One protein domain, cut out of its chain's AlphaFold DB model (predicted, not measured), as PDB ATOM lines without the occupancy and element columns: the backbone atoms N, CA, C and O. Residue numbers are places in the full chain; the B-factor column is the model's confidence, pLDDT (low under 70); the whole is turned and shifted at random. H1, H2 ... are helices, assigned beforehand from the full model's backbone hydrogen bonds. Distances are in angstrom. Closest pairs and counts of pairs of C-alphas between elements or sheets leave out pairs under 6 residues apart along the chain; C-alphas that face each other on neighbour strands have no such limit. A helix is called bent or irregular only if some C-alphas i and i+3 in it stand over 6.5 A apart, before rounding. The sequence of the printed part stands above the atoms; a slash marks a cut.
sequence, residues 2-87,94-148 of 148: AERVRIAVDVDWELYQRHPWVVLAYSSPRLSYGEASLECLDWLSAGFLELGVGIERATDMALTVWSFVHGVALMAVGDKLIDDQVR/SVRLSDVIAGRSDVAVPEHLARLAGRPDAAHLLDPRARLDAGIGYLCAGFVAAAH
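This is residues 2 to 87 and 94 to 148 of the 148 residues of an uncharacterized protein of Gordonia rubripertincta (UniProt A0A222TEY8). The long helix H4 forms a three-helix bundle with H1 and H8, their centres making a triangle, while H3 crosses the beginning of H4 and the short H2 packs on H4 farther along. A small head of three short helices, H5, H6 and H7, lies to one side of this bundle, and H4 ends in a free tip, residues 82 to 87, of which 82 to 85 belong to H4. The printed part has 141 residues with eight named helices, H1 to H8 in chain order, and no named strand; its class is all helix. It is loose, with a radius of gyration of the C-alphas of 17.9 A, and flat, spanning 51 by 43 by 22 A.

Begin with H4, residues 55 to 85, the hub, which touches four helices; it has a kink of 52 degrees near residue 77 and is irregular, with C-alphas 76 and 79 7.4 A apart. With residues 65 to 77 alone it touches H1, residues 2 to 18, at a shallow tilt of 24 degrees, the same way; look at their closest C-alphas, Val 9 and Val 69, 6.5 A apart. H8, residues 128 to 147, touches H4 at a shallow tilt of 14 degrees, opposite ways, closest at the C-alphas of Ala 76 and Pro 128, 5.9 A. H1 and H8 are close but not clearly touching, with C-alphas 2 and 140 closest at 6.8 A. H3, residues 35 to 49, touches residues 55 to 63 of H4 alone at a steep tilt of 52 degrees, the C-alphas of Ser 45 and Thr 59 being closest at 4.9 A. H2, residues 21 to 26, touches H4, its C-alpha 23 closest to C-alpha 74 at 6.2 A. H7, residues 120 to 126, only just touches H8, only at the corner, with 3 pairs of C-alphas within 8 A, closest at His 124 and Ala 130, 5.8 A. H5, residues 97 to 101, touches H7, closest at C-alphas 101 and 122, 6.6 A; H6, residues 111 to 114, only just touches H5, with 3 pairs, closest at C-alphas 100 and 114, 6.7 A. Every O i to N i+4 pair is within hydrogen-bond range in H1, H2, H5 and H8, against 10 of 11 in H3, 25 of 27 in H4 and 0 of 3 in H7, where 3 of 4 O i to N i+3 pairs are; H6 is too short for an i+4 pair.

Find C-alpha 55 at (-38.888, -20.050, -8.466); from there H4 runs 40.8 A to C-alpha 85. H8 runs 28.2 A to C-alpha 147 at (-27.120, -23.934, -7.289). H1 runs 24.4 A from C-alpha 2 at (-29.052, -25.861, -21.078), and H3 is 21.3 A long.

The C-alphas farthest apart, Arg 87 and His 148, are 52.3 A apart. Residues 88 to 93 are not printed, and C-alphas 87 and 94 stand 18.6 A apart across this cut. Of the links printed whole, none is long. Confidence is low, under 70, at residues 28 to 33, 82 to 87 and 94.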
ATOM      1  N   ALA A   2     -29.916 -26.452 -20.035       86.19
ATOM      2  CA  ALA A   2     -29.052 -25.861 -21.078       86.19
ATOM      3  C   ALA A   2     -29.668 -25.825 -22.491       86.19
ATOM      4  O   ALA A   2     -29.531 -24.836 -23.204       86.19
ATOM      5  N   GLU A   3     -30.406 -26.870 -22.873       92.25
ATOM      6  CA  GLU A   3     -31.089 -26.912 -24.170       92.25
ATOM      7  C   GLU A   3     -32.217 -25.873 -24.283       92.25
ATOM      8  O   GLU A   3     -32.356 -25.231 -25.319       92.25
ATOM      9  N   ARG A   4     -32.984 -25.635 -23.204       92.94
ATOM     10  CA  ARG A   4     -34.024 -24.587 -23.192       92.94
ATOM     11  C   ARG A   4     -33.410 -23.198 -23.347       92.94
ATOM     12  O   ARG A   4     -33.926 -22.394 -24.115       92.94
ATOM     13  N   VAL A   5     -32.290 -22.949 -22.662       94.00
ATOM     14  CA  VAL A   5     -31.538 -21.693 -22.786       94.00
ATOM     15  C   VAL A   5     -31.076 -21.491 -24.226       94.00
ATOM     16  O   VAL A   5     -31.315 -20.430 -24.788       94.00
ATOM     17  N   ARG A   6     -30.487 -22.513 -24.854       94.31
ATOM     18  CA  ARG A   6     -30.050 -22.440 -26.255       94.31
ATOM     19  C   ARG A   6     -31.205 -22.104 -27.202       94.31
ATOM     20  O   ARG A   6     -31.066 -21.211 -28.027       94.31
ATOM     21  N   ILE A   7     -32.348 -22.778 -27.056       95.19
ATOM     22  CA  ILE A   7     -33.543 -22.514 -27.874       95.19
ATOM     23  C   ILE A   7     -34.021 -21.067 -27.700       95.19
ATOM     24  O   ILE A   7     -34.254 -20.392 -28.699       95.19
ATOM     25  N   ALA A   8     -34.137 -20.575 -26.462       93.19
ATOM     26  CA  ALA A   8     -34.555 -19.196 -26.198       93.19
ATOM     27  C   ALA A   8     -33.593 -18.180 -26.836       93.19
ATOM     28  O   ALA A   8     -34.023 -17.256 -27.520       93.19
ATOM     29  N   VAL A   9     -32.285 -18.401 -26.672       95.06
ATOM     30  CA  VAL A   9     -31.224 -17.563 -27.248       95.06
ATOM     31  C   VAL A   9     -31.311 -17.523 -28.773       95.06
ATOM     32  O   VAL A   9     -31.172 -16.454 -29.360       95.06
ATOM     33  N   ASP A  10     -31.547 -18.665 -29.421       95.88
ATOM     34  CA  ASP A  10     -31.652 -18.752 -30.880       95.88
ATOM     35  C   ASP A  10     -32.880 -18.009 -31.412       95.88
ATOM     36  O   ASP A  10     -32.764 -17.248 -32.374       95.88
ATOM     37  N   VAL A  11     -34.030 -18.178 -30.752       93.56
ATOM     38  CA  VAL A  11     -35.276 -17.486 -31.106       93.56
ATOM     39  C   VAL A  11     -35.122 -15.972 -30.965       93.56
ATOM     40  O   VAL A  11     -35.426 -15.239 -31.908       93.56
ATOM     41  N   ASP A  12     -34.605 -15.497 -29.831       91.81
ATOM     42  CA  ASP A  12     -34.398 -14.067 -29.583       91.81
ATOM     43  C   ASP A  12     -33.372 -13.470 -30.552       91.81
ATOM     44  O   ASP A  12     -33.587 -12.397 -31.121       91.81
ATOM     45  N   TRP A  13     -32.266 -14.178 -30.797       94.31
ATOM     46  CA  TRP A  13     -31.245 -13.753 -31.750       94.31
ATOM     47  C   TRP A  13     -31.824 -13.559 -33.154       94.31
ATOM     48  O   TRP A  13     -31.586 -12.535 -33.801       94.31
ATOM     49  N   GLU A  14     -32.612 -14.523 -33.624       94.62
ATOM     50  CA  GLU A  14     -33.263 -14.457 -34.927       94.62
ATOM     51  C   GLU A  14     -34.306 -13.328 -34.989       94.62
ATOM     52  O   GLU A  14     -34.368 -12.591 -35.982       94.62
ATOM     53  N   LEU A  15     -35.087 -13.150 -33.918       91.62
ATOM     54  CA  LEU A  15     -36.070 -12.078 -33.783       91.62
ATOM     55  C   LEU A  15     -35.410 -10.703 -33.916       91.62
ATOM     56  O   LEU A  15     -35.847  -9.895 -34.739       91.62
ATOM     57  N   TYR A  16     -34.340 -10.447 -33.161       91.88
ATOM     58  CA  TYR A  16     -33.646  -9.159 -33.186       91.88
ATOM     59  C   TYR A  16     -32.937  -8.901 -34.514       91.88
ATOM     60  O   TYR A  16     -32.953  -7.776 -35.009       91.88
ATOM     61  N   GLN A  17     -32.374  -9.932 -35.145       90.56
ATOM     62  CA  GLN A  17     -31.747  -9.786 -36.460       90.56
ATOM     63  C   GLN A  17     -32.758  -9.446 -37.561       90.56
ATOM     64  O   GLN A  17     -32.440  -8.673 -38.469       90.56
ATOM     65  N   ARG A  18     -33.969 -10.013 -37.487       92.56
ATOM     66  CA  ARG A  18     -35.055  -9.766 -38.444       92.56
ATOM     67  C   ARG A  18     -35.782  -8.448 -38.184       92.56
ATOM     68  O   ARG A  18     -36.211  -7.789 -39.131       92.56
ATOM     69  N   HIS A  19     -35.919  -8.066 -36.919       91.19
ATOM     70  CA  HIS A  19     -36.642  -6.874 -36.491       91.19
ATOM     71  C   HIS A  19     -35.815  -6.056 -35.479       91.19
ATOM     72  O   HIS A  19     -36.168  -6.012 -34.300       91.19
ATOM     73  N   PRO A  20     -34.741  -5.362 -35.918       89.88
ATOM     74  CA  PRO A  20     -33.829  -4.638 -35.024       89.88
ATOM     75  C   PRO A  20     -34.505  -3.666 -34.058       89.88
ATOM     76  O   PRO A  20     -34.086  -3.544 -32.915       89.88
ATOM     77  N   TRP A  21     -35.591  -3.009 -34.469       87.31
ATOM     78  CA  TRP A  21     -36.341  -2.076 -33.621       87.31
ATOM     79  C   TRP A  21     -36.924  -2.725 -32.351       87.31
ATOM     80  O   TRP A  21     -37.161  -2.027 -31.363       87.31
ATOM     81  N   VAL A  22     -37.131  -4.049 -32.341       86.44
ATOM     82  CA  VAL A  22     -37.678  -4.788 -31.191       86.44
ATOM     83  C   VAL A  22     -36.724  -4.731 -29.999       86.44
ATOM     84  O   VAL A  22     -37.181  -4.575 -28.868       86.44
ATOM     85  N   VAL A  23     -35.405  -4.757 -30.235       86.75
ATOM     86  CA  VAL A  23     -34.413  -4.644 -29.152       86.75
ATOM     87  C   VAL A  23     -34.561  -3.303 -28.420       86.75
ATOM     88  O   VAL A  23     -34.473  -3.234 -27.199       86.75
ATOM     89  N   LEU A  24     -34.889  -2.219 -29.127       82.31
ATOM     90  CA  LEU A  24     -35.141  -0.917 -28.502       82.31
ATOM     91  C   LEU A  24     -36.481  -0.900 -27.757       82.31
ATOM     92  O   LEU A  24     -36.561  -0.362 -26.653       82.31
ATOM     93  N   ALA A  25     -37.516  -1.527 -28.322       80.00
ATOM     94  CA  ALA A  25     -38.828  -1.623 -27.686       80.00
ATOM     95  C   ALA A  25     -38.764  -2.355 -26.332       80.00
ATOM     96  O   ALA A  25     -39.360  -1.891 -25.360       80.00
ATOM     97  N   TYR A  26     -37.979  -3.435 -26.250       76.38
ATOM     98  CA  TYR A  26     -37.746  -4.182 -25.009       76.38
ATOM     99  C   TYR A  26     -36.688  -3.562 -24.082       76.38
ATOM    100  O   TYR A  26     -36.544  -4.002 -22.947       76.38
ATOM    101  N   SER A  27     -35.989  -2.501 -24.506       71.94
ATOM    102  CA  SER A  27     -35.065  -1.748 -23.636       71.94
ATOM    103  C   SER A  27     -35.785  -0.772 -22.695       71.94
ATOM    104  O   SER A  27     -35.170  -0.208 -21.791       71.94
ATOM    105  N   SER A  28     -37.080  -0.519 -22.917       61.81
ATOM    106  CA  SER A  28     -37.861   0.384 -22.075       61.81
ATOM    107  C   SER A  28     -38.257  -0.328 -20.774       61.81
ATOM    108  O   SER A  28     -38.901  -1.371 -20.845       61.81
ATOM    109  N   PRO A  29     -37.963   0.231 -19.582       54.88
ATOM    110  CA  PRO A  29     -38.175  -0.414 -18.277       54.88
ATOM    111  C   PRO A  29     -39.650  -0.577 -17.877       54.88
ATOM    112  O   PRO A  29     -39.969  -0.791 -16.706       54.88
ATOM    113  N   ARG A  30     -40.586  -0.477 -18.824       48.94
ATOM    114  CA  ARG A  30     -41.947  -0.920 -18.567       48.94
ATOM    115  C   ARG A  30     -41.865  -2.433 -18.430       48.94
ATOM    116  O   ARG A  30     -41.734  -3.126 -19.429       48.94
ATOM    117  N   LEU A  31     -42.009  -2.935 -17.206       56.03
ATOM    118  CA  LEU A  31     -42.287  -4.340 -16.860       56.03
ATOM    119  C   LEU A  31     -43.620  -4.843 -17.475       56.03
ATOM    120  O   LEU A  31     -44.309  -5.695 -16.924       56.03
ATOM    121  N   SER A  32     -44.039  -4.256 -18.596       55.88
ATOM    122  CA  SER A  32     -45.186  -4.613 -19.402       55.88
ATOM    123  C   SER A  32     -44.776  -5.774 -20.291       55.88
ATOM    124  O   SER A  32     -44.423  -5.600 -21.455       55.88
ATOM    125  N   TYR A  33     -44.816  -6.966 -19.716       65.75
ATOM    126  CA  TYR A  33     -44.771  -8.189 -20.490       65.75
ATOM    127  C   TYR A  33     -46.128  -8.386 -21.168       65.75
ATOM    128  O   TYR A  33     -47.175  -8.300 -20.523       65.75
ATOM    129  N   GLY A  34     -46.112  -8.626 -22.478       77.25
ATOM    130  CA  GLY A  34     -47.272  -9.219 -23.134       77.25
ATOM    131  C   GLY A  34     -47.487 -10.644 -22.618       77.25
ATOM    132  O   GLY A  34     -46.567 -11.248 -22.069       77.25
ATOM    133  N   GLU A  35     -48.680 -11.194 -22.830       84.38
ATOM    134  CA  GLU A  35     -49.029 -12.574 -22.457       84.38
ATOM    135  C   GLU A  35     -47.977 -13.585 -22.945       84.38
ATOM    136  O   GLU A  35     -47.396 -14.308 -22.142       84.38
ATOM    137  N   ALA A  36     -47.602 -13.514 -24.226       82.81
ATOM    138  CA  ALA A  36     -46.560 -14.365 -24.807       82.81
ATOM    139  C   ALA A  36     -45.178 -14.201 -24.140       82.81
ATOM    140  O   ALA A  36     -44.400 -15.148 -24.055       82.81
ATOM    141  N   SER A  37     -44.850 -13.000 -23.653       84.06
ATOM    142  CA  SER A  37     -43.585 -12.758 -22.954       84.06
ATOM    143  C   SER A  37     -43.586 -13.355 -21.544       84.06
ATOM    144  O   SER A  37     -42.545 -13.832 -21.098       84.06
ATOM    145  N   LEU A  38     -44.737 -13.367 -20.859       89.25
ATOM    146  CA  LEU A  38     -44.895 -14.064 -19.578       89.25
ATOM    147  C   LEU A  38     -44.827 -15.581 -19.757       89.25
ATOM    148  O   LEU A  38     -44.148 -16.239 -18.977       89.25
ATOM    149  N   GLU A  39     -45.460 -16.124 -20.797       91.81
ATOM    150  CA  GLU A  39     -45.366 -17.551 -21.129       91.81
ATOM    151  C   GLU A  39     -43.924 -17.968 -21.449       91.81
ATOM    152  O   GLU A  39     -43.456 -19.003 -20.977       91.81
ATOM    153  N   CYS A  40     -43.189 -17.145 -22.204       90.38
ATOM    154  CA  CYS A  40     -41.776 -17.395 -22.492       90.38
ATOM    155  C   CYS A  40     -40.924 -17.363 -21.213       90.38
ATOM    156  O   CYS A  40     -40.096 -18.252 -20.991       90.38
ATOM    157  N   LEU A  41     -41.153 -16.370 -20.344       92.12
ATOM    158  CA  LEU A  41     -40.442 -16.254 -19.073       92.12
ATOM    159  C   LEU A  41     -40.737 -17.441 -18.151       92.12
ATOM    160  O   LEU A  41     -39.802 -17.986 -17.567       92.12
ATOM    161  N   ASP A  42     -41.996 -17.865 -18.038       94.69
ATOM    162  CA  ASP A  42     -42.394 -19.046 -17.266       94.69
ATOM    163  C   ASP A  42     -41.723 -20.314 -17.811       94.69
ATOM    164  O   ASP A  42     -41.043 -21.030 -17.072       94.69
ATOM    165  N   TRP A  43     -41.799 -20.536 -19.127       95.56
ATOM    166  CA  TRP A  43     -41.189 -21.690 -19.788       95.56
ATOM    167  C   TRP A  43     -39.670 -21.761 -19.577       95.56
ATOM    168  O   TRP A  43     -39.120 -22.834 -19.293       95.56
ATOM    169  N   LEU A  44     -38.979 -20.624 -19.686       95.25
ATOM    170  CA  LEU A  44     -37.537 -20.552 -19.469       95.25
ATOM    171  C   LEU A  44     -37.185 -20.742 -17.985       95.25
ATOM    172  O   LEU A  44     -36.284 -21.524 -17.669       95.25
ATOM    173  N   SER A  45     -37.929 -20.104 -17.077       96.69
ATOM    174  CA  SER A  45     -37.753 -20.230 -15.621       96.69
ATOM    175  C   SER A  45     -37.952 -21.674 -15.159       96.69
ATOM    176  O   SER A  45     -37.135 -22.205 -14.407       96.69
ATOM    177  N   ALA A  46     -38.959 -22.371 -15.690       96.44
ATOM    178  CA  ALA A  46     -39.184 -23.791 -15.431       96.44
ATOM    179  C   ALA A  46     -37.970 -24.664 -15.809       96.44
ATOM    180  O   ALA A  46     -37.709 -25.688 -15.180       96.44
ATOM    181  N   GLY A  47     -37.170 -24.243 -16.796       94.69
ATOM    182  CA  GLY A  47     -35.878 -24.847 -17.132       94.69
ATOM    183  C   GLY A  47     -34.836 -24.821 -16.023       94.69
ATOM    184  O   GLY A  47     -34.052 -25.767 -15.931       94.69
ATOM    185  N   PHE A  48     -34.820 -23.781 -15.194       96.94
ATOM    186  CA  PHE A  48     -33.859 -23.633 -14.102       96.94
ATOM    187  C   PHE A  48     -34.300 -24.337 -12.819       96.94
ATOM    188  O   PHE A  48     -33.444 -24.709 -12.021       96.94
ATOM    189  N   LEU A  49     -35.597 -24.619 -12.650       96.69
ATOM    190  CA  LEU A  49     -36.099 -25.424 -11.527       96.69
ATOM    191  C   LEU A  49     -35.480 -26.833 -11.482       96.69
ATOM    192  O   LEU A  49     -35.334 -27.409 -10.408       96.69
ATOM    193  N   GLU A  50     -35.039 -27.365 -12.628       94.31
ATOM    194  CA  GLU A  50     -34.303 -28.638 -12.720       94.31
ATOM    195  C   GLU A  50     -32.976 -28.635 -11.934       94.31
ATOM    196  O   GLU A  50     -32.444 -29.701 -11.633       94.31
ATOM    197  N   LEU A  51     -32.449 -27.457 -11.574       95.00
ATOM    198  CA  LEU A  51     -31.262 -27.299 -10.726       95.00
ATOM    199  C   LEU A  51     -31.575 -27.386  -9.219       95.00
ATOM    200  O   LEU A  51     -30.667 -27.253  -8.407       95.00
ATOM    201  N   GLY A  52     -32.841 -27.575  -8.828       95.69
ATOM    202  CA  GLY A  52     -33.260 -27.647  -7.423       95.69
ATOM    203  C   GLY A  52     -33.373 -26.289  -6.717       95.69
ATOM    204  O   GLY A  52     -33.479 -26.240  -5.493       95.69
ATOM    205  N   VAL A  53     -33.351 -25.187  -7.468       96.94
ATOM    206  CA  VAL A  53     -33.521 -23.825  -6.937       96.94
ATOM    207  C   VAL A  53     -35.003 -23.438  -6.823       96.94
ATOM    208  O   VAL A  53     -35.859 -24.007  -7.499       96.94
ATOM    209  N   GLY A  54     -35.312 -22.444  -5.983       97.50
ATOM    210  CA  GLY A  54     -36.656 -21.851  -5.888       97.50
ATOM    211  C   GLY A  54     -37.041 -21.022  -7.121       97.50
ATOM    212  O   GLY A  54     -36.174 -20.613  -7.897       97.50
ATOM    213  N   ILE A  55     -38.340 -20.746  -7.287       96.94
ATOM    214  CA  ILE A  55     -38.888 -20.050  -8.466       96.94
ATOM    215  C   ILE A  55     -38.348 -18.627  -8.623       96.94
ATOM    216  O   ILE A  55     -38.073 -18.195  -9.738       96.94
ATOM    217  N   GLU A  56     -38.108 -17.919  -7.523       96.81
ATOM    218  CA  GLU A  56     -37.530 -16.575  -7.529       96.81
ATOM    219  C   GLU A  56     -36.135 -16.600  -8.157       96.81
ATOM    220  O   GLU A  56     -35.815 -15.795  -9.028       96.81
ATOM    221  N   ARG A  57     -35.325 -17.588  -7.768       97.12
ATOM    222  CA  ARG A  57     -33.959 -17.758  -8.269       97.12
ATOM    223  C   ARG A  57     -33.934 -18.275  -9.706       97.12
ATOM    224  O   ARG A  57     -33.103 -17.841 -10.493       97.12
ATOM    225  N   ALA A  58     -34.847 -19.173 -10.058       97.38
ATOM    226  CA  ALA A  58     -35.012 -19.636 -11.432       97.38
ATOM    227  C   ALA A  58     -35.406 -18.493 -12.384       97.38
ATOM    228  O   ALA A  58     -34.877 -18.394 -13.491       97.38
ATOM    229  N   THR A  59     -36.289 -17.602 -11.929       95.75
ATOM    230  CA  THR A  59     -36.726 -16.427 -12.693       95.75
ATOM    231  C   THR A  59     -35.597 -15.407 -12.833       95.75
ATOM    232  O   THR A  59     -35.383 -14.875 -13.920       95.75
ATOM    233  N   ASP A  60     -34.817 -15.178 -11.773       96.19
ATOM    234  CA  ASP A  60     -33.611 -14.338 -11.812       96.19
ATOM    235  C   ASP A  60     -32.577 -14.850 -12.836       96.19
ATOM    236  O   ASP A  60     -32.062 -14.083 -13.653       96.19
ATOM    237  N   MET A  61     -32.340 -16.166 -12.880       97.38
ATOM    238  CA  MET A  61     -31.481 -16.794 -13.896       97.38
ATOM    239  C   MET A  61     -32.022 -16.579 -15.319       97.38
ATOM    240  O   MET A  61     -31.258 -16.226 -16.220       97.38
ATOM    241  N   ALA A  62     -33.333 -16.736 -15.528       95.50
ATOM    242  CA  ALA A  62     -33.973 -16.504 -16.823       95.50
ATOM    243  C   ALA A  62     -33.858 -15.042 -17.282       95.50
ATOM    244  O   ALA A  62     -33.453 -14.779 -18.416       95.50
ATOM    245  N   LEU A  63     -34.134 -14.083 -16.394       93.88
ATOM    246  CA  LEU A  63     -33.982 -12.653 -16.675       93.88
ATOM    247  C   LEU A  63     -32.521 -12.269 -16.938       93.88
ATOM    248  O   LEU A  63     -32.254 -11.417 -17.789       93.88
ATOM    249  N   THR A  64     -31.573 -12.920 -16.263       96.00
ATOM    250  CA  THR A  64     -30.135 -12.730 -16.499       96.00
ATOM    251  C   THR A  64     -29.743 -13.178 -17.906       96.00
ATOM    252  O   THR A  64     -29.067 -12.431 -18.617       96.00
ATOM    253  N   VAL A  65     -30.199 -14.360 -18.340       95.81
ATOM    254  CA  VAL A  65     -30.006 -14.832 -19.722       95.81
ATOM    255  C   VAL A  65     -30.590 -13.830 -20.706       95.81
ATOM    256  O   VAL A  65     -29.887 -13.389 -21.612       95.81
ATOM    257  N   TRP A  66     -31.844 -13.431 -20.509       91.94
ATOM    258  CA  TRP A  66     -32.532 -12.538 -21.435       91.94
ATOM    259  C   TRP A  66     -31.826 -11.183 -21.561       91.94
ATOM    260  O   TRP A  66     -31.555 -10.718 -22.667       91.94
ATOM    261  N   SER A  67     -31.425 -10.596 -20.431       92.25
ATOM    262  CA  SER A  67     -30.676  -9.334 -20.389       92.25
ATOM    263  C   SER A  67     -29.329  -9.442 -21.108       92.25
ATOM    264  O   SER A  67     -28.920  -8.517 -21.813       92.25
ATOM    265  N   PHE A  68     -28.640 -10.579 -20.966       94.94
ATOM    266  CA  PHE A  68     -27.384 -10.833 -21.662       94.94
ATOM    267  C   PHE A  68     -27.580 -10.933 -23.181       94.94
ATOM    268  O   PHE A  68     -26.881 -10.248 -23.930       94.94
ATOM    269  N   VAL A  69     -28.558 -11.729 -23.634       94.25
ATOM    270  CA  VAL A  69     -28.909 -11.861 -25.060       94.25
ATOM    271  C   VAL A  69     -29.240 -10.494 -25.649       94.25
ATOM    272  O   VAL A  69     -28.702 -10.121 -26.690       94.25
ATOM    273  N   HIS A  70     -30.071  -9.723 -24.949       90.50
ATOM    274  CA  HIS A  70     -30.488  -8.384 -25.351       90.50
ATOM    275  C   HIS A  70     -29.301  -7.431 -25.517       90.50
ATOM    276  O   HIS A  70     -29.195  -6.744 -26.531       90.50
ATOM    277  N   GLY A  71     -28.371  -7.415 -24.557       91.62
ATOM    278  CA  GLY A  71     -27.175  -6.573 -24.622       91.62
ATOM    279  C   GLY A  71     -26.255  -6.923 -25.795       91.62
ATOM    280  O   GLY A  71     -25.761  -6.027 -26.484       91.62
ATOM    281  N   VAL A  72     -26.053  -8.216 -26.068       93.75
ATOM    282  CA  VAL A  72     -25.247  -8.661 -27.218       93.75
ATOM    283  C   VAL A  72     -25.952  -8.347 -28.538       93.75
ATOM    284  O   VAL A  72     -25.314  -7.851 -29.468       93.75
ATOM    285  N   ALA A  73     -27.263  -8.577 -28.617       91.56
ATOM    286  CA  ALA A  73     -28.059  -8.283 -29.802       91.56
ATOM    287  C   ALA A  73     -28.066  -6.786 -30.129       91.56
ATOM    288  O   ALA A  73     -27.848  -6.427 -31.283       91.56
ATOM    289  N   LEU A  74     -28.225  -5.913 -29.127       90.12
ATOM    290  CA  LEU A  74     -28.173  -4.460 -29.307       90.12
ATOM    291  C   LEU A  74     -26.853  -4.013 -29.949       90.12
ATOM    292  O   LEU A  74     -26.868  -3.187 -30.855       90.12
ATOM    293  N   MET A  75     -25.719  -4.579 -29.527       86.62
ATOM    294  CA  MET A  75     -24.421  -4.297 -30.152       86.62
ATOM    295  C   MET A  75     -24.329  -4.837 -31.584       86.62
ATOM    296  O   MET A  75     -23.722  -4.197 -32.434       86.62
ATOM    297  N   ALA A  76     -24.945  -5.986 -31.868       89.75
ATOM    298  CA  ALA A  76     -24.922  -6.603 -33.194       89.75
ATOM    299  C   ALA A  76     -25.791  -5.871 -34.230       89.75
ATOM    300  O   ALA A  76     -25.472  -5.884 -35.419       89.75
ATOM    301  N   VAL A  77     -26.897  -5.260 -33.798       88.38
ATOM    302  CA  VAL A  77     -27.798  -4.499 -34.679       88.38
ATOM    303  C   VAL A  77     -27.629  -2.984 -34.560       88.38
ATOM    304  O   VAL A  77     -28.280  -2.252 -35.300       88.38
ATOM    305  N   GLY A  78     -26.761  -2.513 -33.660       80.44
ATOM    306  CA  GLY A  78     -26.548  -1.095 -33.366       80.44
ATOM    307  C   GLY A  78     -26.199  -0.279 -34.604       80.44
ATOM    308  O   GLY A  78     -26.837   0.739 -34.843       80.44
ATOM    309  N   ASP A  79     -25.291  -0.773 -35.446       71.69
ATOM    310  CA  ASP A  79     -24.916  -0.090 -36.693       71.69
ATOM    311  C   ASP A  79     -26.109   0.051 -37.650       71.69
ATOM    312  O   ASP A  79     -26.311   1.118 -38.217       71.69
ATOM    313  N   LYS A  80     -26.975  -0.970 -37.760       73.81
ATOM    314  CA  LYS A  80     -28.204  -0.891 -38.576       73.81
ATOM    315  C   LYS A  80     -29.185   0.148 -38.024       73.81
ATOM    316  O   LYS A  80     -29.840   0.842 -38.788       73.81
ATOM    317  N   LEU A  81     -29.290   0.242 -36.698       73.88
ATOM    318  CA  LEU A  81     -30.160   1.207 -36.022       73.88
ATOM    319  C   LEU A  81     -29.627   2.645 -36.139       73.88
ATOM    320  O   LEU A  81     -30.421   3.576 -36.258       73.88
ATOM    321  N   ILE A  82     -28.302   2.819 -36.111       69.38
ATOM    322  CA  ILE A  82     -27.627   4.114 -36.264       69.38
ATOM    323  C   ILE A  82     -27.661   4.566 -37.726       69.38
ATOM    324  O   ILE A  82     -27.982   5.724 -37.970       69.38
ATOM    325  N   ASP A  83     -27.421   3.680 -38.695       63.22
ATOM    326  CA  ASP A  83     -27.515   3.993 -40.129       63.22
ATOM    327  C   ASP A  83     -28.938   4.433 -40.529       63.22
ATOM    328  O   ASP A  83     -29.101   5.343 -41.347       63.22
ATOM    329  N   ASP A  84     -29.969   3.857 -39.900       57.78
ATOM    330  CA  ASP A  84     -31.368   4.271 -40.077       57.78
ATOM    331  C   ASP A  84     -31.683   5.637 -39.422       57.78
ATOM    332  O   ASP A  84     -32.631   6.313 -39.830       57.78
ATOM    333  N   GLN A  85     -30.899   6.074 -38.425       52.78
ATOM    334  CA  GLN A  85     -31.108   7.329 -37.684       52.78
ATOM    335  C   GLN A  85     -30.172   8.477 -38.096       52.78
ATOM    336  O   GLN A  85     -30.529   9.640 -37.906       52.78
ATOM    337  N   VAL A  86     -29.003   8.188 -38.672       52.62
ATOM    338  CA  VAL A  86     -27.917   9.151 -38.903       52.62
ATOM    339  C   VAL A  86     -27.480   9.112 -40.370       52.62
ATOM    340  O   VAL A  86     -26.357   8.768 -40.730       52.62
ATOM    341  N   ARG A  87     -28.357   9.591 -41.261       46.81
ATOM    342  CA  ARG A  87     -27.907  10.239 -42.505       46.81
ATOM    343  C   ARG A  87     -27.352  11.623 -42.155       46.81
ATOM    344  O   ARG A  87     -28.001  12.637 -42.387       46.81
ATOM    345  N   SER A  94     -12.361   6.590 -34.209       67.50
ATOM    346  CA  SER A  94     -12.513   5.684 -33.079       67.50
ATOM    347  C   SER A  94     -11.614   4.477 -33.301       67.50
ATOM    348  O   SER A  94     -11.661   3.810 -34.335       67.50
ATOM    349  N   VAL A  95     -10.756   4.214 -32.320       78.00
ATOM    350  CA  VAL A  95      -9.839   3.074 -32.333       78.00
ATOM    351  C   VAL A  95     -10.672   1.803 -32.270       78.00
ATOM    352  O   VAL A  95     -11.376   1.564 -31.287       78.00
ATOM    353  N   ARG A  96     -10.607   0.977 -33.316       86.94
ATOM    354  CA  ARG A  96     -11.412  -0.241 -33.394       86.94
ATOM    355  C   ARG A  96     -10.684  -1.402 -32.737       86.94
ATOM    356  O   ARG A  96      -9.491  -1.619 -32.953       86.94
ATOM    357  N   LEU A  97     -11.426  -2.231 -32.003       89.50
ATOM    358  CA  LEU A  97     -10.887  -3.469 -31.437       89.50
ATOM    359  C   LEU A  97     -10.320  -4.400 -32.528       89.50
ATOM    360  O   LEU A  97      -9.348  -5.112 -32.286       89.50
ATOM    361  N   SER A  98     -10.870  -4.349 -33.747       90.38
ATOM    362  CA  SER A  98     -10.341  -5.073 -34.906       90.38
ATOM    363  C   SER A  98      -8.907  -4.678 -35.256       90.38
ATOM    364  O   SER A  98      -8.107  -5.546 -35.601       90.38
ATOM    365  N   ASP A  99      -8.559  -3.396 -35.129       92.19
ATOM    366  CA  ASP A  99      -7.214  -2.902 -35.431       92.19
ATOM    367  C   ASP A  99      -6.228  -3.279 -34.327       92.19
ATOM    368  O   ASP A  99      -5.079  -3.622 -34.613       92.19
ATOM    369  N   VAL A 100      -6.694  -3.325 -33.075       93.12
ATOM    370  CA  VAL A 100      -5.925  -3.860 -31.944       93.12
ATOM    371  C   VAL A 100      -5.607  -5.343 -32.151       93.12
ATOM    372  O   VAL A 100      -4.444  -5.735 -32.081       93.12
ATOM    373  N   ILE A 101      -6.614  -6.168 -32.456       94.31
ATOM    374  CA  ILE A 101      -6.442  -7.614 -32.684       94.31
ATOM    375  C   ILE A 101      -5.524  -7.874 -33.885       94.31
ATOM    376  O   ILE A 101      -4.683  -8.775 -33.852       94.31
ATOM    377  N   ALA A 102      -5.635  -7.055 -34.930       91.62
ATOM    378  CA  ALA A 102      -4.777  -7.145 -36.101       91.62
ATOM    379  C   ALA A 102      -3.346  -6.620 -35.880       91.62
ATOM    380  O   ALA A 102      -2.511  -6.779 -36.770       91.62
ATOM    381  N   GLY A 103      -3.057  -5.979 -34.741       91.62
ATOM    382  CA  GLY A 103      -1.766  -5.339 -34.480       91.62
ATOM    383  C   GLY A 103      -1.489  -4.128 -35.378       91.62
ATOM    384  O   GLY A 103      -0.332  -3.829 -35.658       91.62
ATOM    385  N   ARG A 104      -2.539  -3.456 -35.866       91.44
ATOM    386  CA  ARG A 104      -2.460  -2.316 -36.798       91.44
ATOM    387  C   ARG A 104      -3.006  -1.010 -36.216       91.44
ATOM    388  O   ARG A 104      -3.281  -0.087 -36.974       91.44
ATOM    389  N   SER A 105      -3.204  -0.942 -34.901       87.94
ATOM    390  CA  SER A 105      -3.686   0.279 -34.255       87.94
ATOM    391  C   SER A 105      -2.687   1.426 -34.448       87.94
ATOM    392  O   SER A 105      -1.480   1.248 -34.295       87.94
ATOM    393  N   ASP A 106      -3.219   2.591 -34.792       86.75
ATOM    394  CA  ASP A 106      -2.516   3.862 -34.978       86.75
ATOM    395  C   ASP A 106      -2.279   4.618 -33.660       86.75
ATOM    396  O   ASP A 106      -1.518   5.586 -33.622       86.75
ATOM    397  N   VAL A 107      -2.887   4.153 -32.566       88.25
ATOM    398  CA  VAL A 107      -2.709   4.692 -31.216       88.25
ATOM    399  C   VAL A 107      -1.955   3.724 -30.306       88.25
ATOM    400  O   VAL A 107      -1.880   2.517 -30.542       88.25
ATOM    401  N   ALA A 108      -1.440   4.247 -29.192       91.31
ATOM    402  CA  ALA A 108      -0.879   3.419 -28.133       91.31
ATOM    403  C   ALA A 108      -1.981   2.580 -27.453       91.31
ATOM    404  O   ALA A 108      -2.851   3.113 -26.762       91.31
ATOM    405  N   VAL A 109      -1.923   1.257 -27.625       92.69
ATOM    406  CA  VAL A 109      -2.852   0.314 -26.988       92.69
ATOM    407  C   VAL A 109      -2.399   0.015 -25.549       92.69
ATOM    408  O   VAL A 109      -1.225  -0.305 -25.344       92.69
ATOM    409  N   PRO A 110      -3.299   0.050 -24.544       94.69
ATOM    410  CA  PRO A 110      -2.974  -0.334 -23.169       94.69
ATOM    411  C   PRO A 110      -2.372  -1.740 -23.061       94.69
ATOM    412  O   PRO A 110      -2.826  -2.663 -23.741       94.69
ATOM    413  N   GLU A 111      -1.401  -1.926 -22.157       94.81
ATOM    414  CA  GLU A 111      -0.557  -3.133 -22.069       94.81
ATOM    415  C   GLU A 111      -1.350  -4.446 -22.122       94.81
ATOM    416  O   GLU A 111      -1.000  -5.363 -22.863       94.81
ATOM    417  N   HIS A 112      -2.422  -4.559 -21.337       94.31
ATOM    418  CA  HIS A 112      -3.194  -5.797 -21.275       94.31
ATOM    419  C   HIS A 112      -3.943  -6.092 -22.580       94.31
ATOM    420  O   HIS A 112      -4.001  -7.249 -22.988       94.31
ATOM    421  N   LEU A 113      -4.455  -5.063 -23.264       93.06
ATOM    422  CA  LEU A 113      -5.159  -5.211 -24.541       93.06
ATOM    423  C   LEU A 113      -4.195  -5.418 -25.712       93.06
ATOM    424  O   LEU A 113      -4.520  -6.154 -26.639       93.06
ATOM    425  N   ALA A 114      -2.986  -4.856 -25.644       93.94
ATOM    426  CA  ALA A 114      -1.951  -5.062 -26.656       93.94
ATOM    427  C   ALA A 114      -1.594  -6.552 -26.829       93.94
ATOM    428  O   ALA A 114      -1.206  -6.981 -27.914       93.94
ATOM    429  N   ARG A 115      -1.797  -7.375 -25.788       94.19
ATOM    430  CA  ARG A 115      -1.569  -8.833 -25.822       94.19
ATOM    431  C   ARG A 115      -2.537  -9.598 -26.738       94.19
ATOM    432  O   ARG A 115      -2.284 -10.777 -27.000       94.19
ATOM    433  N   LEU A 116      -3.619  -8.963 -27.204       94.81
ATOM    434  CA  LEU A 116      -4.562  -9.533 -28.173       94.81
ATOM    435  C   LEU A 116      -4.009  -9.549 -29.603       94.81
ATOM    436  O   LEU A 116      -4.478 -10.346 -30.415       94.81
ATOM    437  N   ALA A 117      -3.023  -8.703 -29.912       94.56
ATOM    438  CA  ALA A 117      -2.466  -8.595 -31.254       94.56
ATOM    439  C   ALA A 117      -1.931  -9.952 -31.746       94.56
ATOM    440  O   ALA A 117      -1.112 -10.595 -31.086       94.56
ATOM    441  N   GLY A 118      -2.417 -10.400 -32.908       89.44
ATOM    442  CA  GLY A 118      -1.993 -11.652 -33.542       89.44
ATOM    443  C   GLY A 118      -2.459 -12.932 -32.837       89.44
ATOM    444  O   GLY A 118      -1.990 -14.017 -33.184       89.44
ATOM    445  N   ARG A 119      -3.367 -12.849 -31.853       93.75
ATOM    446  CA  ARG A 119      -3.936 -14.038 -31.205       93.75
ATOM    447  C   ARG A 119      -5.018 -14.657 -32.098       93.75
ATOM    448  O   ARG A 119      -6.007 -13.979 -32.365       93.75
ATOM    449  N   PRO A 120      -4.877 -15.929 -32.521       85.38
ATOM    450  CA  PRO A 120      -5.822 -16.557 -33.447       85.38
ATOM    451  C   PRO A 120      -7.233 -16.622 -32.858       85.38
ATOM    452  O   PRO A 120      -8.204 -16.327 -33.548       85.38
ATOM    453  N   ASP A 121      -7.334 -16.897 -31.557       88.31
ATOM    454  CA  ASP A 121      -8.629 -16.990 -30.895       88.31
ATOM    455  C   ASP A 121      -9.301 -15.625 -30.761       88.31
ATOM    456  O   ASP A 121     -10.519 -15.568 -30.740       88.31
ATOM    457  N   ALA A 122      -8.570 -14.503 -30.730       91.69
ATOM    458  CA  ALA A 122      -9.164 -13.188 -30.468       91.69
ATOM    459  C   ALA A 122     -10.186 -12.745 -31.531       91.69
ATOM    460  O   ALA A 122     -11.009 -11.880 -31.244       91.69
ATOM    461  N   ALA A 123     -10.196 -13.366 -32.717       87.06
ATOM    462  CA  ALA A 123     -11.203 -13.115 -33.746       87.06
ATOM    463  C   ALA A 123     -12.644 -13.341 -33.247       87.06
ATOM    464  O   ALA A 123     -13.536 -12.593 -33.642       87.06
ATOM    465  N   HIS A 124     -12.876 -14.289 -32.325       90.25
ATOM    466  CA  HIS A 124     -14.215 -14.517 -31.765       90.25
ATOM    467  C   HIS A 124     -14.757 -13.295 -31.006       90.25
ATOM    468  O   HIS A 124     -15.965 -13.136 -30.892       90.25
ATOM    469  N   LEU A 125     -13.888 -12.399 -30.511       92.00
ATOM    470  CA  LEU A 125     -14.291 -11.172 -29.811       92.00
ATOM    471  C   LEU A 125     -14.984 -10.160 -30.740       92.00
ATOM    472  O   LEU A 125     -15.646  -9.234 -30.262       92.00
ATOM    473  N   LEU A 126     -14.818 -10.321 -32.054       91.06
ATOM    474  CA  LEU A 126     -15.437  -9.486 -33.080       91.06
ATOM    475  C   LEU A 126     -16.711 -10.107 -33.657       91.06
ATOM    476  O   LEU A 126     -17.413  -9.427 -34.395       91.06
ATOM    477  N   ASP A 127     -17.009 -11.365 -33.332       92.25
ATOM    478  CA  ASP A 127     -18.217 -12.061 -33.768       92.25
ATOM    479  C   ASP A 127     -19.267 -12.014 -32.644       92.25
ATOM    480  O   ASP A 127     -19.121 -12.695 -31.621       92.25
ATOM    481  N   PRO A 128     -20.343 -11.219 -32.796       92.56
ATOM    482  CA  PRO A 128     -21.378 -11.123 -31.779       92.56
ATOM    483  C   PRO A 128     -22.065 -12.458 -31.484       92.56
ATOM    484  O   PRO A 128     -22.421 -12.701 -30.332       92.56
ATOM    485  N   ARG A 129     -22.221 -13.343 -32.481       94.12
ATOM    486  CA  ARG A 129     -22.852 -14.647 -32.264       94.12
ATOM    487  C   ARG A 129     -21.927 -15.571 -31.481       94.12
ATOM    488  O   ARG A 129     -22.362 -16.156 -30.494       94.12
ATOM    489  N   ALA A 130     -20.646 -15.630 -31.840       94.25
ATOM    490  CA  ALA A 130     -19.671 -16.409 -31.073       94.25
ATOM    491  C   ALA A 130     -19.570 -15.926 -29.614       94.25
ATOM    492  O   ALA A 130     -19.472 -16.732 -28.687       94.25
ATOM    493  N   ARG A 131     -19.642 -14.606 -29.387       94.88
ATOM    494  CA  ARG A 131     -19.673 -14.025 -28.034       94.88
ATOM    495  C   ARG A 131     -20.941 -14.364 -27.265       94.88
ATOM    496  O   ARG A 131     -20.851 -14.605 -26.061       94.88
ATOM    497  N   LEU A 132     -22.092 -14.363 -27.935       95.75
ATOM    498  CA  LEU A 132     -23.360 -14.781 -27.350       95.75
ATOM    499  C   LEU A 132     -23.264 -16.227 -26.860       95.75
ATOM    500  O   LEU A 132     -23.505 -16.487 -25.684       95.75
ATOM    501  N   ASP A 133     -22.822 -17.138 -27.726       95.94
ATOM    502  CA  ASP A 133     -22.705 -18.562 -27.405       95.94
ATOM    503  C   ASP A 133     -21.734 -18.809 -26.240       95.94
ATOM    504  O   ASP A 133     -22.067 -19.514 -25.283       95.94
ATOM    505  N   ALA A 134     -20.558 -18.170 -26.262       95.56
ATOM    506  CA  ALA A 134     -19.585 -18.280 -25.177       95.56
ATOM    507  C   ALA A 134     -20.129 -17.729 -23.847       95.56
ATOM    508  O   ALA A 134     -19.989 -18.368 -22.804       95.56
ATOM    509  N   GLY A 135     -20.780 -16.562 -23.877       96.38
ATOM    510  CA  GLY A 135     -21.339 -15.935 -22.684       96.38
ATOM    511  C   GLY A 135     -22.492 -16.724 -22.066       96.38
ATOM    512  O   GLY A 135     -22.538 -16.872 -20.848       96.38
ATOM    513  N   ILE A 136     -23.362 -17.313 -22.889       97.50
ATOM    514  CA  ILE A 136     -24.390 -18.251 -22.423       97.50
ATOM    515  C   ILE A 136     -23.751 -19.480 -21.773       97.50
ATOM    516  O   ILE A 136     -24.202 -19.910 -20.712       97.50
ATOM    517  N   GLY A 137     -22.664 -20.001 -22.348       97.25
ATOM    518  CA  GLY A 137     -21.865 -21.056 -21.723       97.25
ATOM    519  C   GLY A 137     -21.375 -20.671 -20.323       97.25
ATOM    520  O   GLY A 137     -21.552 -21.442 -19.377       97.25
ATOM    521  N   TYR A 138     -20.822 -19.463 -20.165       97.50
ATOM    522  CA  TYR A 138     -20.365 -18.952 -18.868       97.50
ATOM    523  C   TYR A 138     -21.507 -18.790 -17.862       97.50
ATOM    524  O   TYR A 138     -21.362 -19.203 -16.712       97.50
ATOM    525  N   LEU A 139     -22.647 -18.236 -18.286       97.31
ATOM    526  CA  LEU A 139     -23.826 -18.069 -17.434       97.31
ATOM    527  C   LEU A 139     -24.361 -19.420 -16.960       97.31
ATOM    528  O   LEU A 139     -24.504 -19.629 -15.759       97.31
ATOM    529  N   CYS A 140     -24.573 -20.367 -17.874       96.88
ATOM    530  CA  CYS A 140     -25.040 -21.711 -17.538       96.88
ATOM    531  C   CYS A 140     -24.095 -22.421 -16.558       96.88
ATOM    532  O   CYS A 140     -24.560 -23.002 -15.578       96.88
ATOM    533  N   ALA A 141     -22.779 -22.349 -16.787       96.94
ATOM    534  CA  ALA A 141     -21.793 -22.918 -15.869       96.94
ATOM    535  C   ALA A 141     -21.846 -22.250 -14.484       96.94
ATOM    536  O   ALA A 141     -21.824 -22.941 -13.465       96.94
ATOM    537  N   GLY A 142     -21.978 -20.921 -14.440       97.19
ATOM    538  CA  GLY A 142     -22.131 -20.158 -13.202       97.19
ATOM    539  C   GLY A 142     -23.414 -20.497 -12.440       97.19
ATOM    540  O   GLY A 142     -23.373 -20.669 -11.224       97.19
ATOM    541  N   PHE A 143     -24.540 -20.664 -13.137       97.12
ATOM    542  CA  PHE A 143     -25.814 -21.045 -12.525       97.12
ATOM    543  C   PHE A 143     -25.759 -22.435 -11.900       97.12
ATOM    544  O   PHE A 143     -26.220 -22.606 -10.774       97.12
ATOM    545  N   VAL A 144     -25.155 -23.407 -12.594       96.56
ATOM    546  CA  VAL A 144     -24.939 -24.755 -12.052       96.56
ATOM    547  C   VAL A 144     -24.043 -24.696 -10.818       96.56
ATOM    548  O   VAL A 144     -24.392 -25.260  -9.786       96.56
ATOM    549  N   ALA A 145     -22.923 -23.974 -10.888       96.50
ATOM    550  CA  ALA A 145     -22.000 -23.853  -9.764       96.50
ATOM    551  C   ALA A 145     -22.639 -23.185  -8.536       96.50
ATOM    552  O   ALA A 145     -22.332 -23.568  -7.415       96.50
ATOM    553  N   ALA A 146     -23.524 -22.205  -8.738       93.62
ATOM    554  CA  ALA A 146     -24.166 -21.463  -7.655       93.62
ATOM    555  C   ALA A 146     -25.417 -22.154  -7.074       93.62
ATOM    556  O   ALA A 146     -25.923 -21.716  -6.036       93.62
ATOM    557  N   ALA A 147     -25.970 -23.160  -7.758       89.81
ATOM    558  CA  ALA A 147     -27.120 -23.934  -7.289       89.81
ATOM    559  C   ALA A 147     -26.745 -24.980  -6.216       89.81
ATOM    560  O   ALA A 147     -27.634 -25.470  -5.519       89.81
ATOM    561  N   HIS A 148     -25.451 -25.288  -6.087       70.88
ATOM    562  CA  HIS A 148     -24.859 -26.152  -5.062       70.88
ATOM    563  C   HIS A 148     -24.265 -25.336  -3.908       70.88
ATOM    564  O   HIS A 148     -24.206 -25.897  -2.791       70.88
TER     565      HIS A 148